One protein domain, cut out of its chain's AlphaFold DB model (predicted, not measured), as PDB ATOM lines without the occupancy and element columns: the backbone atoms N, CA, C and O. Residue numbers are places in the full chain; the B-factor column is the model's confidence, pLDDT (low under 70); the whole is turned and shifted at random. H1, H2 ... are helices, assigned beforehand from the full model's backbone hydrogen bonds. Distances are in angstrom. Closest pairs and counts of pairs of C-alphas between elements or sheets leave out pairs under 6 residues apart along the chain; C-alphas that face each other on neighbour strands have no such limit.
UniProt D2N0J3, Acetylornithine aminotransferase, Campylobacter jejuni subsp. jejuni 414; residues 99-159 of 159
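What this domain is: This is residues 99 to 159 of the 159 residues of the protein "Acetylornithine aminotransferase" of Campylobacter jejuni subsp. jejuni 414 (UniProt D2N0J3). Little of this domain is regular structure: one long helix, H1, runs out along one side, and the looping stretch 118 to 136 folds back from its far end to a short helix, H2, set crosswise near H1's beginning. A second loop, residues 143 to 159, follows H2. The printed part has 61 residues with two named helices, H1 then H2, and no named strand. The class is all helix, with under half of the residues in named elements. It is only just compact, close to loose, with a radius of gyration of the C-alphas of 12.2 A and spans of 36 by 27 by 19 A.

Where its parts are: H1, residues 100 to 117, is 25.7 A long, from C-alpha 100 at (-49.853, -6.862, 78.110). H2, residues 137 to 142, ends with C-alpha 142 at (-39.274, -4.842, 85.499).

How they stand to each other: H1 touches H2 with residues 101 to 105 alone; their closest C-alphas, of Glu 105 and Ala 139, are 5.9 A apart. Their lines are about perpendicular, at 82 degrees. Every O i to N i+4 pair is within hydrogen-bond range in H1, but 1 of 2 in H2.

The domain as a whole: The C-alphas farthest apart, of Gly 119 and Lys 147, are 36.5 A apart. The printed part has no cut. H1 to H2 is a long link of 19 residues. Residues 154 to 159 have pLDDT under 70.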
ATOM      1  N   SER A  99     -54.605  -5.657  78.564       98.38
ATOM      2  CA  SER A  99     -53.308  -5.242  78.032       98.38
ATOM      3  C   SER A  99     -52.175  -6.163  78.475       98.38
ATOM      4  O   SER A  99     -52.236  -6.801  79.526       98.38
ATOM      5  N   GLY A 100     -51.074  -6.152  77.716       97.81
ATOM      6  CA  GLY A 100     -49.853  -6.862  78.110       97.81
ATOM      7  C   GLY A 100     -49.279  -6.380  79.450       97.81
ATOM      8  O   GLY A 100     -48.753  -7.184  80.211       97.81
ATOM      9  N   THR A 101     -49.445  -5.093  79.782       97.94
ATOM     10  CA  THR A 101     -48.990  -4.535  81.069       97.94
ATOM     11  C   THR A 101     -49.751  -5.155  82.247       97.94
ATOM     12  O   THR A 101     -49.140  -5.572  83.227       97.94
ATOM     13  N   GLU A 102     -51.077  -5.288  82.137       98.50
ATOM     14  CA  GLU A 102     -51.895  -5.962  83.156       98.50
ATOM     15  C   GLU A 102     -51.555  -7.452  83.276       98.50
ATOM     16  O   GLU A 102     -51.549  -7.991  84.384       98.50
ATOM     17  N   SER A 103     -51.229  -8.120  82.162       98.38
ATOM     18  CA  SER A 103     -50.762  -9.513  82.188       98.38
ATOM     19  C   SER A 103     -49.477  -9.669  83.001       98.38
ATOM     20  O   SER A 103     -49.370 -10.602  83.796       98.38
ATOM     21  N   ILE A 104     -48.522  -8.741  82.853       98.00
ATOM     22  CA  ILE A 104     -47.288  -8.746  83.648       98.00
ATOM     23  C   ILE A 104     -47.581  -8.507  85.130       98.00
ATOM     24  O   ILE A 104     -47.101  -9.270  85.966       98.00
ATOM     25  N   GLU A 105     -48.400  -7.513  85.475       97.38
ATOM     26  CA  GLU A 105     -48.807  -7.267  86.869       97.38
ATOM     27  C   GLU A 105     -49.482  -8.509  87.484       97.38
ATOM     28  O   GLU A 105     -49.181  -8.916  88.611       97.38
ATOM     29  N   GLY A 106     -50.363  -9.169  86.724       97.69
ATOM     30  CA  GLY A 106     -51.005 -10.423  87.117       97.69
ATOM     31  C   GLY A 106     -49.999 -11.553  87.358       97.69
ATOM     32  O   GLY A 106     -50.084 -12.249  88.378       97.69
ATOM     33  N   ALA A 107     -49.012 -11.703  86.473       97.12
ATOM     34  CA  ALA A 107     -47.943 -12.689  86.613       97.12
ATOM     35  C   ALA A 107     -47.076 -12.414  87.853       97.12
ATOM     36  O   ALA A 107     -46.839 -13.323  88.652       97.12
ATOM     37  N   MET A 108     -46.687 -11.154  88.080       95.38
ATOM     38  CA  MET A 108     -45.934 -10.736  89.269       95.38
ATOM     39  C   MET A 108     -46.689 -11.072  90.558       95.38
ATOM     40  O   MET A 108     -46.122 -11.651  91.490       95.38
ATOM     41  N   LYS A 109     -47.985 -10.745  90.617       95.88
ATOM     42  CA  LYS A 109     -48.835 -11.047  91.777       95.88
ATOM     43  C   LYS A 109     -48.975 -12.548  92.001       95.88
ATOM     44  O   LYS A 109     -48.913 -12.995  93.144       95.88
ATOM     45  N   THR A 110     -49.124 -13.320  90.928       96.62
ATOM     46  CA  THR A 110     -49.230 -14.783  90.995       96.62
ATOM     47  C   THR A 110     -47.949 -15.405  91.543       96.62
ATOM     48  O   THR A 110     -48.015 -16.184  92.495       96.62
ATOM     49  N   ALA A 111     -46.784 -14.996  91.031       95.19
ATOM     50  CA  ALA A 111     -45.485 -15.471  91.506       95.19
ATOM     51  C   ALA A 111     -45.247 -15.125  92.987       95.19
ATOM     52  O   ALA A 111     -44.874 -15.992  93.779       95.19
ATOM     53  N   ARG A 112     -45.539 -13.880  93.395       94.12
ATOM     54  CA  ARG A 112     -45.426 -13.457  94.803       94.12
ATOM     55  C   ARG A 112     -46.367 -14.233  95.721       94.12
ATOM     56  O   ARG A 112     -45.939 -14.686  96.779       94.12
ATOM     57  N   LYS A 113     -47.633 -14.415  95.323       95.25
ATOM     58  CA  LYS A 113     -48.618 -15.179  96.104       95.25
ATOM     59  C   LYS A 113     -48.203 -16.644  96.249       95.25
ATOM     60  O   LYS A 113     -48.350 -17.209  97.328       95.25
ATOM     61  N   TYR A 114     -47.661 -17.241  95.190       95.50
ATOM     62  CA  TYR A 114     -47.122 -18.598  95.243       95.50
ATOM     63  C   TYR A 114     -45.974 -18.711  96.256       95.50
ATOM     64  O   TYR A 114     -46.027 -19.569  97.136       95.50
ATOM     65  N   ALA A 115     -44.979 -17.819  96.179       95.75
ATOM     66  CA  ALA A 115     -43.848 -17.800  97.108       95.75
ATOM     67  C   ALA A 115     -44.305 -17.630  98.567       95.75
ATOM     68  O   ALA A 115     -43.901 -18.408  99.432       95.75
ATOM     69  N   PHE A 116     -45.221 -16.686  98.816       95.56
ATOM     70  CA  PHE A 116     -45.815 -16.462 100.135       95.56
ATOM     71  C   PHE A 116     -46.486 -17.727 100.689       95.56
ATOM     72  O   PHE A 116     -46.194 -18.139 101.809       95.56
ATOM     73  N   ASN A 117     -47.319 -18.396  99.887       96.81
ATOM     74  CA  ASN A 117     -48.008 -19.625 100.295       96.81
ATOM     75  C   ASN A 117     -47.054 -20.804 100.547       96.81
ATOM     76  O   ASN A 117     -47.403 -21.732 101.271       96.81
ATOM     77  N   LYS A 118     -45.859 -20.787  99.947       97.25
ATOM     78  CA  LYS A 118     -44.794 -21.769 100.197       97.25
ATOM     79  C   LYS A 118     -43.892 -21.392 101.377       97.25
ATOM     80  O   LYS A 118     -42.933 -22.107 101.643       97.25
ATOM     81  N   GLY A 119     -44.173 -20.286 102.069       96.19
ATOM     82  CA  GLY A 119     -43.343 -19.789 103.167       96.19
ATOM     83  C   GLY A 119     -41.985 -19.240 102.718       96.19
ATOM     84  O   GLY A 119     -41.110 -19.027 103.557       96.19
ATOM     85  N   ILE A 120     -41.793 -18.999 101.415       94.25
ATOM     86  CA  ILE A 120     -40.562 -18.421 100.876       94.25
ATOM     87  C   ILE A 120     -40.531 -16.943 101.270       94.25
ATOM     88  O   ILE A 120     -41.385 -16.154 100.857       94.25
ATOM     89  N   LYS A 121     -39.554 -16.578 102.103       87.31
ATOM     90  CA  LYS A 121     -39.317 -15.203 102.549       87.31
ATOM     91  C   LYS A 121     -38.234 -14.562 101.687       87.31
ATOM     92  O   LYS A 121     -37.194 -15.167 101.449       87.31
ATOM     93  N   GLY A 122     -38.463 -13.319 101.271       74.56
ATOM     94  CA  GLY A 122     -37.589 -12.650 100.308       74.56
ATOM     95  C   GLY A 122     -37.761 -13.200  98.887       74.56
ATOM     96  O   GLY A 122     -38.469 -14.177  98.655       74.56
ATOM     97  N   GLY A 123     -37.170 -12.515  97.912       80.38
ATOM     98  CA  GLY A 123     -37.266 -12.890  96.504       80.38
ATOM     99  C   GLY A 123     -37.127 -11.688  95.582       80.38
ATOM    100  O   GLY A 123     -37.589 -10.588  95.891       80.38
ATOM    101  N   HIS A 124     -36.497 -11.918  94.436       87.62
ATOM    102  CA  HIS A 124     -36.263 -10.900  93.421       87.62
ATOM    103  C   HIS A 124     -36.852 -11.362  92.094       87.62
ATOM    104  O   HIS A 124     -36.775 -12.538  91.743       87.62
ATOM    105  N   PHE A 125     -37.435 -10.423  91.354       91.56
ATOM    106  CA  PHE A 125     -37.676 -10.634  89.935       91.56
ATOM    107  C   PHE A 125     -36.375 -10.353  89.196       91.56
ATOM    108  O   PHE A 125     -35.776  -9.298  89.391       91.56
ATOM    109  N   ILE A 126     -35.953 -11.301  88.367       91.69
ATOM    110  CA  ILE A 126     -34.790 -11.153  87.496       91.69
ATOM    111  C   ILE A 126     -35.309 -10.768  86.115       91.69
ATOM    112  O   ILE A 126     -36.242 -11.394  85.604       91.69
ATOM    113  N   THR A 127     -34.729  -9.728  85.523       92.31
ATOM    114  CA  THR A 127     -35.104  -9.228  84.197       92.31
ATOM    115  C   THR A 127     -33.856  -9.034  83.348       92.31
ATOM    116  O   THR A 127     -32.736  -9.011  83.856       92.31
ATOM    117  N   PHE A 128     -34.036  -8.940  82.035       90.75
ATOM    118  CA  PHE A 128     -32.927  -8.806  81.095       90.75
ATOM    119  C   PHE A 128     -32.750  -7.353  80.674       90.75
ATOM    120  O   PHE A 128     -33.734  -6.642  80.470       90.75
ATOM    121  N   LYS A 129     -31.498  -6.924  80.475       90.38
ATOM    122  CA  LYS A 129     -31.201  -5.608  79.897       90.38
ATOM    123  C   LYS A 129     -31.963  -5.431  78.576       90.38
ATOM    124  O   LYS A 129     -32.013  -6.347  77.759       90.38
ATOM    125  N   ASN A 130     -32.523  -4.241  78.368       90.19
ATOM    126  CA  ASN A 130     -33.377  -3.861  77.237       90.19
ATOM    127  C   ASN A 130     -34.770  -4.517  77.211       90.19
ATOM    128  O   ASN A 130     -35.459  -4.425  76.193       90.19
ATOM    129  N   SER A 131     -35.219  -5.141  78.304       92.88
ATOM    130  CA  SER A 131     -36.582  -5.664  78.400       92.88
ATOM    131  C   SER A 131     -37.646  -4.558  78.346       92.88
ATOM    132  O   SER A 131     -37.408  -3.409  78.733       92.88
ATOM    133  N   PHE A 132     -38.851  -4.926  77.898       93.44
ATOM    134  CA  PHE A 132     -40.048  -4.095  77.987       93.44
ATOM    135  C   PHE A 132     -41.231  -4.901  78.509       93.44
ATOM    136  O   PHE A 132     -41.648  -5.873  77.884       93.44
ATOM    137  N   HIS A 133     -41.776  -4.480  79.650       94.88
ATOM    138  CA  HIS A 133     -42.845  -5.206  80.338       94.88
ATOM    139  C   HIS A 133     -44.119  -4.383  80.539       94.88
ATOM    140  O   HIS A 133     -45.151  -4.930  80.920       94.88
ATOM    141  N   GLY A 134     -44.082  -3.085  80.249       93.81
ATOM    142  CA  GLY A 134     -45.248  -2.222  80.357       93.81
ATOM    143  C   GLY A 134     -44.933  -0.887  81.002       93.81
ATOM    144  O   GLY A 134     -43.774  -0.511  81.167       93.81
ATOM    145  N   ARG A 135     -45.993  -0.142  81.322       93.12
ATOM    146  CA  ARG A 135     -45.883   1.248  81.794       93.12
ATOM    147  C   ARG A 135     -46.563   1.530  83.135       93.12
ATOM    148  O   ARG A 135     -46.454   2.650  83.620       93.12
ATOM    149  N   THR A 136     -47.240   0.556  83.749       94.19
ATOM    150  CA  THR A 136     -47.660   0.666  85.159       94.19
ATOM    151  C   THR A 136     -46.435   0.618  86.057       94.19
ATOM    152  O   THR A 136     -45.432   0.026  85.682       94.19
ATOM    153  N   LEU A 137     -46.493   1.201  87.255       91.81
ATOM    154  CA  LEU A 137     -45.319   1.269  88.132       91.81
ATOM    155  C   LEU A 137     -44.712  -0.108  88.461       91.81
ATOM    156  O   LEU A 137     -43.493  -0.202  88.565       91.81
ATOM    157  N   GLY A 138     -45.517  -1.170  88.588       91.75
ATOM    158  CA  GLY A 138     -45.018  -2.527  88.818       91.75
ATOM    159  C   GLY A 138     -44.349  -3.114  87.575       91.75
ATOM    160  O   GLY A 138     -43.182  -3.492  87.626       91.75
ATOM    161  N   ALA A 139     -45.025  -3.126  86.430       93.81
ATOM    162  CA  ALA A 139     -44.443  -3.633  85.183       93.81
ATOM    163  C   ALA A 139     -43.243  -2.797  84.686       93.81
ATOM    164  O   ALA A 139     -42.261  -3.339  84.176       93.81
ATOM    165  N   LEU A 140     -43.290  -1.476  84.867       92.38
ATOM    166  CA  LEU A 140     -42.200  -0.555  84.548       92.38
ATOM    167  C   LEU A 140     -40.972  -0.843  85.413       92.38
ATOM    168  O   LEU A 140     -39.858  -0.775  84.909       92.38
ATOM    169  N   SER A 141     -41.174  -1.249  86.671       89.94
ATOM    170  CA  SER A 141     -40.086  -1.677  87.555       89.94
ATOM    171  C   SER A 141     -39.298  -2.869  86.985       89.94
ATOM    172  O   SER A 141     -38.102  -2.981  87.210       89.94
ATOM    173  N   LEU A 142     -39.935  -3.720  86.170       91.44
ATOM    174  CA  LEU A 142     -39.274  -4.842  85.499       91.44
ATOM    175  C   LEU A 142     -38.615  -4.463  84.161       91.44
ATOM    176  O   LEU A 142     -37.836  -5.246  83.613       91.44
ATOM    177  N   THR A 143     -38.930  -3.292  83.606       90.44
ATOM    178  CA  THR A 143     -38.411  -2.821  82.313       90.44
ATOM    179  C   THR A 143     -36.996  -2.273  82.507       90.44
ATOM    180  O   THR A 143     -36.805  -1.261  83.172       90.44
ATOM    181  N   ALA A 144     -35.995  -2.904  81.896       85.69
ATOM    182  CA  ALA A 144     -34.595  -2.490  82.016       85.69
ATOM    183  C   ALA A 144     -34.142  -1.685  80.786       85.69
ATOM    184  O   ALA A 144     -33.272  -2.116  80.026       85.69
ATOM    185  N   ASN A 145     -34.757  -0.519  80.565       79.56
ATOM    186  CA  ASN A 145     -34.452   0.374  79.443       79.56
ATOM    187  C   ASN A 145     -33.972   1.744  79.947       79.56
ATOM    188  O   ASN A 145     -34.638   2.379  80.762       79.56
ATOM    189  N   GLU A 146     -32.848   2.234  79.418       73.50
ATOM    190  CA  GLU A 146     -32.221   3.506  79.820       73.50
ATOM    191  C   GLU A 146     -33.120   4.736  79.591       73.50
ATOM    192  O   GLU A 146     -32.914   5.784  80.198       73.50
ATOM    193  N   LYS A 147     -34.149   4.612  78.746       77.56
ATOM    194  CA  LYS A 147     -35.092   5.695  78.428       77.56
ATOM    195  C   LYS A 147     -36.191   5.899  79.474       77.56
ATOM    196  O   LYS A 147     -37.008   6.803  79.306       77.56
ATOM    197  N   ILE A 148     -36.264   5.070  80.518       77.19
ATOM    198  CA  ILE A 148     -37.259   5.250  81.582       77.19
ATOM    199  C   ILE A 148     -36.908   6.507  82.390       77.19
ATOM    200  O   ILE A 148     -35.793   6.599  82.911       77.19
ATOM    201  N   PRO A 149     -37.839   7.467  82.546       74.62
ATOM    202  CA  PRO A 149     -37.599   8.653  83.358       74.62
ATOM    203  C   PRO A 149     -37.204   8.292  84.793       74.62
ATOM    204  O   PRO A 149     -37.888   7.505  85.449       74.62
ATOM    205  N   LYS A 150     -36.145   8.929  85.312       78.06
ATOM    206  CA  LYS A 150     -35.679   8.737  86.699       78.06
ATOM    207  C   LYS A 150     -36.793   8.951  87.731       78.06
ATOM    208  O   LYS A 150     -36.847   8.241  88.722       78.06
ATOM    209  N   ALA A 151     -37.718   9.873  87.455       82.00
ATOM    210  CA  ALA A 151     -38.865  10.169  88.313       82.00
ATOM    211  C   ALA A 151     -39.820   8.976  88.540       82.00
ATOM    212  O   ALA A 151     -40.596   9.000  89.488       82.00
ATOM    213  N   PHE A 152     -39.781   7.943  87.691       81.88
ATOM    214  CA  PHE A 152     -40.627   6.748  87.810       81.88
ATOM    215  C   PHE A 152     -39.869   5.513  88.301       81.88
ATOM    216  O   PHE A 152     -40.431   4.418  88.329       81.88
ATOM    217  N   GLN A 153     -38.597   5.663  88.679       71.75
ATOM    218  CA  GLN A 153     -37.822   4.573  89.257       71.75
ATOM    219  C   GLN A 153     -38.326   4.317  90.677       71.75
ATOM    220  O   GLN A 153     -38.014   5.039  91.617       71.75
ATOM    221  N   THR A 154     -39.169   3.301  90.813       61.97
ATOM    222  CA  THR A 154     -39.821   2.949  92.078       61.97
ATOM    223  C   THR A 154     -38.972   2.030  92.949       61.97
ATOM    224  O   THR A 154     -39.179   1.988  94.158       61.97
ATOM    225  N   PHE A 155     -38.001   1.316  92.367       55.91
ATOM    226  CA  PHE A 155     -37.153   0.374  93.093       55.91
ATOM    227  C   PHE A 155     -35.730   0.343  92.516       55.91
ATOM    228  O   PHE A 155     -35.543   0.277  91.302       55.91
ATOM    229  N   ASN A 156     -34.724   0.344  93.395       45.19
ATOM    230  CA  ASN A 156     -33.338   0.049  93.034       45.19
ATOM    231  C   ASN A 156     -33.218  -1.451  92.723       45.19
ATOM    232  O   ASN A 156     -32.999  -2.256  93.630       45.19
ATOM    233  N   PHE A 157     -33.376  -1.849  91.461       48.00
ATOM    234  CA  PHE A 157     -32.998  -3.199  91.047       48.00
ATOM    235  C   PHE A 157     -31.478  -3.269  90.963       48.00
ATOM    236  O   PHE A 157     -30.850  -2.528  90.211       48.00
ATOM    237  N   ARG A 158     -30.885  -4.153  91.768       39.19
ATOM    238  CA  ARG A 158     -29.506  -4.591  91.557       39.19
ATOM    239  C   ARG A 158     -29.537  -5.527  90.350       39.19
ATOM    240  O   ARG A 158     -30.069  -6.629  90.467       39.19
ATOM    241  N   GLY A 159     -29.104  -5.012  89.200       40.78
ATOM    242  CA  GLY A 159     -28.768  -5.825  88.031       40.78
ATOM    243  C   GLY A 159     -27.519  -6.657  88.273       40.78
ATOM    244  O   GLY A 159     -26.756  -6.308  89.204       40.78
TER     245      GLY A 159